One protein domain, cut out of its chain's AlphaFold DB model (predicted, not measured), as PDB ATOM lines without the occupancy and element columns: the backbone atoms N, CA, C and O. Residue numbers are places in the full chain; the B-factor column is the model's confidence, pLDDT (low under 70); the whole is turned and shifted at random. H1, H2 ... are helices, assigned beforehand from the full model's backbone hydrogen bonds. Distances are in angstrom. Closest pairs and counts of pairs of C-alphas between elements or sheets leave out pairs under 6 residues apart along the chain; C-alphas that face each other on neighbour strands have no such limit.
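What this domain is: This is residues 10 to 24 and 37 to 61 of the 61 residues of the protein "L-ribulose-5-phosphate 3-epimerase ulaE" of Serratia fonticola (UniProt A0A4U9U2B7). A short helix, H1, packs steeply tilted on the last part of a long helix, H2, whose residues 39 to 48 stick out as a bare arm and make much of the length. The printed part has 40 residues with two named helices, H1 then H2, and no named strand; its class is all helix. It is loose, with a radius of gyration of the C-alphas of 11.9 A, and spans 39 by 17 by 14 A.

Where its parts are: H1, residues 11 to 20, begins at C-alpha 11 (31.889, 42.413, -2.433) and is 14.3 A long. H2, residues 39 to 56, is 26.0 A long and ends at C-alpha 56 (25.765, 35.189, -3.701).

How they stand to each other: H1 and H2 touch, H2 with residues 50 to 56 alone; their closest C-alphas, of Ser 12 and Gln 53, are 5.6 A apart. They run the same way at a steep tilt of 49 degrees. Every O i to N i+4 pair is within hydrogen-bond range in H2, and 5 of 6 in H1.

The domain as a whole: C-alphas 20 and 37 are the two farthest apart, at 38.9 A. Residues 25 to 36 are not printed, and C-alphas 24 and 37 are 34.6 A apart across the cut. Residues 37 to 48 stand free. The pLDDT is under 70 at residues 10 to 13 and 61.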
ATOM      1  N   ILE A  10      33.018  45.337   0.527       54.38
ATOM      2  CA  ILE A  10      32.387  45.845  -0.721       54.38
ATOM      3  C   ILE A  10      32.033  44.744  -1.744       54.38
ATOM      4  O   ILE A  10      31.725  45.039  -2.892       54.38
ATOM      5  N   LEU A  11      32.029  43.453  -1.396       59.66
ATOM      6  CA  LEU A  11      31.889  42.413  -2.433       59.66
ATOM      7  C   LEU A  11      30.451  42.098  -2.875       59.66
ATOM      8  O   LEU A  11      30.233  41.907  -4.071       59.66
ATOM      9  N   SER A  12      29.458  42.090  -1.982       59.56
ATOM     10  CA  SER A  12      28.109  41.609  -2.338       59.56
ATOM     11  C   SER A  12      27.371  42.493  -3.373       59.56
ATOM     12  O   SER A  12      27.101  42.012  -4.479       59.56
ATOM     13  N   PRO A  13      27.120  43.800  -3.136       63.03
ATOM     14  CA  PRO A  13      26.452  44.642  -4.135       63.03
ATOM     15  C   PRO A  13      27.323  44.921  -5.374       63.03
ATOM     16  O   PRO A  13      26.798  45.093  -6.476       63.03
ATOM     17  N   CYS A  14      28.651  44.935  -5.225       76.75
ATOM     18  CA  CYS A  14      29.569  45.195  -6.334       76.75
ATOM     19  C   CYS A  14      29.597  44.032  -7.338       76.75
ATOM     20  O   CYS A  14      29.566  44.263  -8.546       76.75
ATOM     21  N   SER A  15      29.557  42.784  -6.858       73.12
ATOM     22  CA  SER A  15      29.602  41.590  -7.713       73.12
ATOM     23  C   SER A  15      28.430  41.519  -8.691       73.12
ATOM     24  O   SER A  15      28.622  41.325  -9.892       73.12
ATOM     25  N   ALA A  16      27.210  41.763  -8.206       81.56
ATOM     26  CA  ALA A  16      26.024  41.782  -9.058       81.56
ATOM     27  C   ALA A  16      26.103  42.893 -10.120       81.56
ATOM     28  O   ALA A  16      25.718  42.687 -11.275       81.56
ATOM     29  N   ARG A  17      26.649  44.064  -9.761       85.31
ATOM     30  CA  ARG A  17      26.806  45.183 -10.695       85.31
ATOM     31  C   ARG A  17      27.873  44.911 -11.754       85.31
ATOM     32  O   ARG A  17      27.634  45.177 -12.927       85.31
ATOM     33  N   LEU A  18      29.016  44.345 -11.372       86.31
ATOM     34  CA  LEU A  18      30.080  43.968 -12.308       86.31
ATOM     35  C   LEU A  18      29.619  42.883 -13.287       86.31
ATOM     36  O   LEU A  18      29.920  42.968 -14.479       86.31
ATOM     37  N   LYS A  19      28.798  41.932 -12.823       84.19
ATOM     38  CA  LYS A  19      28.136  40.956 -13.696       84.19
ATOM     39  C   LYS A  19      27.212  41.625 -14.715       84.19
ATOM     40  O   LYS A  19      27.266  41.279 -15.893       84.19
ATOM     41  N   GLN A  20      26.390  42.594 -14.298       87.56
ATOM     42  CA  GLN A  20      25.531  43.362 -15.217       87.56
ATOM     43  C   GLN A  20      26.341  44.136 -16.263       87.56
ATOM     44  O   GLN A  20      25.899  44.280 -17.398       87.56
ATOM     45  N   LEU A  21      27.530  44.613 -15.894       89.94
ATOM     46  CA  LEU A  21      28.466  45.272 -16.806       89.94
ATOM     47  C   LEU A  21      29.259  44.280 -17.678       89.94
ATOM     48  O   LEU A  21      30.114  44.706 -18.450       89.94
ATOM     49  N   ASN A  22      28.981  42.972 -17.577       87.56
ATOM     50  CA  ASN A  22      29.683  41.899 -18.286       87.56
ATOM     51  C   ASN A  22      31.212  41.950 -18.075       87.56
ATOM     52  O   ASN A  22      31.988  41.678 -18.992       87.56
ATOM     53  N   TYR A  23      31.657  42.295 -16.862       86.81
ATOM     54  CA  TYR A  23      33.068  42.222 -16.491       86.81
ATOM     55  C   TYR A  23      33.518  40.754 -16.419       86.81
ATOM     56  O   TYR A  23      32.904  39.943 -15.728       86.81
ATOM     57  N   ARG A  24      34.589  40.413 -17.144       84.75
ATOM     58  CA  ARG A  24      35.166  39.052 -17.227       84.75
ATOM     59  C   ARG A  24      36.647  39.007 -16.843       84.75
ATOM     60  O   ARG A  24      37.333  38.033 -17.138       84.75
ATOM     61  N   ASP A  37      49.443  35.664  13.057       82.88
ATOM     62  CA  ASP A  37      50.139  34.494  13.602       82.88
ATOM     63  C   ASP A  37      50.279  33.389  12.534       82.88
ATOM     64  O   ASP A  37      51.319  32.743  12.426       82.88
ATOM     65  N   GLU A  38      49.259  33.235  11.679       86.81
ATOM     66  CA  GLU A  38      49.236  32.295  10.552       86.81
ATOM     67  C   GLU A  38      48.779  32.993   9.250       86.81
ATOM     68  O   GLU A  38      47.621  32.881   8.834       86.81
ATOM     69  N   PRO A  39      49.673  33.716   8.549       83.50
ATOM     70  CA  PRO A  39      49.297  34.561   7.412       83.50
ATOM     71  C   PRO A  39      48.700  33.776   6.235       83.50
ATOM     72  O   PRO A  39      47.852  34.294   5.511       83.50
ATOM     73  N   VAL A  40      49.113  32.519   6.040       87.94
ATOM     74  CA  VAL A  40      48.585  31.653   4.973       87.94
ATOM     75  C   VAL A  40      47.147  31.223   5.266       87.94
ATOM     76  O   VAL A  40      46.316  31.223   4.357       87.94
ATOM     77  N   ALA A  41      46.833  30.885   6.519       87.69
ATOM     78  CA  ALA A  41      45.490  30.469   6.915       87.69
ATOM     79  C   ALA A  41      44.478  31.610   6.722       87.69
ATOM     80  O   ALA A  41      43.400  31.392   6.166       87.69
ATOM     81  N   GLU A  42      44.871  32.838   7.070       84.56
ATOM     82  CA  GLU A  42      44.081  34.054   6.841       84.56
ATOM     83  C   GLU A  42      43.796  34.292   5.350       84.56
ATOM     84  O   GLU A  42      42.665  34.601   4.971       84.56
ATOM     85  N   ILE A  43      44.786  34.084   4.472       86.62
ATOM     86  CA  ILE A  43      44.602  34.206   3.015       86.62
ATOM     87  C   ILE A  43      43.626  33.145   2.494       86.62
ATOM     88  O   ILE A  43      42.733  33.458   1.705       86.62
ATOM     89  N   VAL A  44      43.758  31.890   2.935       89.56
ATOM     90  CA  VAL A  44      42.849  30.803   2.529       89.56
ATOM     91  C   VAL A  44      41.419  31.087   2.989       89.56
ATOM     92  O   VAL A  44      40.473  30.882   2.225       89.56
ATOM     93  N   GLN A  45      41.253  31.580   4.215       87.50
ATOM     94  CA  GLN A  45      39.943  31.917   4.756       87.50
ATOM     95  C   GLN A  45      39.316  33.103   4.018       87.50
ATOM     96  O   GLN A  45      38.144  33.037   3.637       87.50
ATOM     97  N   ALA A  46      40.096  34.150   3.748       86.31
ATOM     98  CA  ALA A  46      39.648  35.289   2.958       86.31
ATOM     99  C   ALA A  46      39.239  34.865   1.544       86.31
ATOM    100  O   ALA A  46      38.166  35.246   1.083       86.31
ATOM    101  N   ARG A  47      40.024  34.005   0.882       87.94
ATOM    102  CA  ARG A  47      39.674  33.447  -0.431       87.94
ATOM    103  C   ARG A  47      38.308  32.756  -0.405       87.94
ATOM    104  O   ARG A  47      37.447  33.096  -1.211       87.94
ATOM    105  N   ARG A  48      38.098  31.821   0.529       89.00
ATOM    106  CA  ARG A  48      36.829  31.077   0.654       89.00
ATOM    107  C   ARG A  48      35.642  32.008   0.885       89.00
ATOM    108  O   ARG A  48      34.572  31.814   0.314       89.00
ATOM    109  N   TRP A  49      35.839  33.030   1.713       87.06
ATOM    110  CA  TRP A  49      34.807  34.018   1.991       87.06
ATOM    111  C   TRP A  49      34.444  34.831   0.738       87.06
ATOM    112  O   TRP A  49      33.263  35.004   0.437       87.06
ATOM    113  N   ILE A  50      35.442  35.277  -0.030       86.06
ATOM    114  CA  ILE A  50      35.237  36.047  -1.266       86.06
ATOM    115  C   ILE A  50      34.505  35.210  -2.321       86.06
ATOM    116  O   ILE A  50      33.542  35.697  -2.910       86.06
ATOM    117  N   GLU A  51      34.895  33.946  -2.507       86.75
ATOM    118  CA  GLU A  51      34.211  33.006  -3.409       86.75
ATOM    119  C   GLU A  51      32.721  32.874  -3.043       86.75
ATOM    120  O   GLU A  51      31.850  32.997  -3.905       86.75
ATOM    121  N   GLN A  52      32.403  32.731  -1.753       87.06
ATOM    122  CA  GLN A  52      31.018  32.656  -1.284       87.06
ATOM    123  C   GLN A  52      30.230  33.946  -1.572       87.06
ATOM    124  O   GLN A  52      29.071  33.887  -1.985       87.06
ATOM    125  N   GLN A  53      30.835  35.121  -1.376       84.38
ATOM    126  CA  GLN A  53      30.183  36.400  -1.681       84.38
ATOM    127  C   GLN A  53      29.965  36.601  -3.185       84.38
ATOM    128  O   GLN A  53      28.911  37.090  -3.597       84.38
ATOM    129  N   MET A  54      30.925  36.193  -4.018       84.69
ATOM    130  CA  MET A  54      30.795  36.239  -5.476       84.69
ATOM    131  C   MET A  54      29.658  35.336  -5.962       84.69
ATOM    132  O   MET A  54      28.848  35.774  -6.784       84.69
ATOM    133  N   GLN A  55      29.535  34.132  -5.393       86.00
ATOM    134  CA  GLN A  55      28.430  33.213  -5.673       86.00
ATOM    135  C   GLN A  55      27.074  33.812  -5.280       86.00
ATOM    136  O   GLN A  55      26.127  33.744  -6.065       86.00
ATOM    137  N   GLN A  56      26.978  34.464  -4.115       84.56
ATOM    138  CA  GLN A  56      25.765  35.189  -3.701       84.56
ATOM    139  C   GLN A  56      25.419  36.337  -4.663       84.56
ATOM    140  O   GLN A  56      24.247  36.562  -4.959       84.56
ATOM    141  N   GLY A  57      26.428  37.022  -5.209       79.94
ATOM    142  CA  GLY A  57      26.278  38.030  -6.264       79.94
ATOM    143  C   GLY A  57      25.997  37.457  -7.662       79.94
ATOM    144  O   GLY A  57      25.890  38.210  -8.631       79.94
ATOM    145  N   GLY A  58      25.888  36.131  -7.790       83.88
ATOM    146  CA  GLY A  58      25.609  35.430  -9.037       83.88
ATOM    147  C   GLY A  58      26.795  35.342 -10.000       83.88
ATOM    148  O   GLY A  58      26.578  35.013 -11.168       83.88
ATOM    149  N   MET A  59      28.019  35.649  -9.567       79.00
ATOM    150  CA  MET A  59      29.234  35.413 -10.351       79.00
ATOM    151  C   MET A  59      29.727  33.986 -10.100       79.00
ATOM    152  O   MET A  59      29.804  33.543  -8.959       79.00
ATOM    153  N   THR A  60      30.025  33.257 -11.171       72.44
ATOM    154  CA  THR A  60      30.598  31.908 -11.097       72.44
ATOM    155  C   THR A  60      32.117  32.035 -11.114       72.44
ATOM    156  O   THR A  60      32.664  32.663 -12.021       72.44
ATOM    157  N   CYS A  61      32.771  31.487 -10.094       61.88
ATOM    158  CA  CYS A  61      34.220  31.419  -9.925       61.88
ATOM    159  C   CYS A  61      34.661  29.961  -9.837       61.88
ATOM    160  O   CYS A  61      33.892  29.166  -9.245       61.88
TER     161      CYS A  61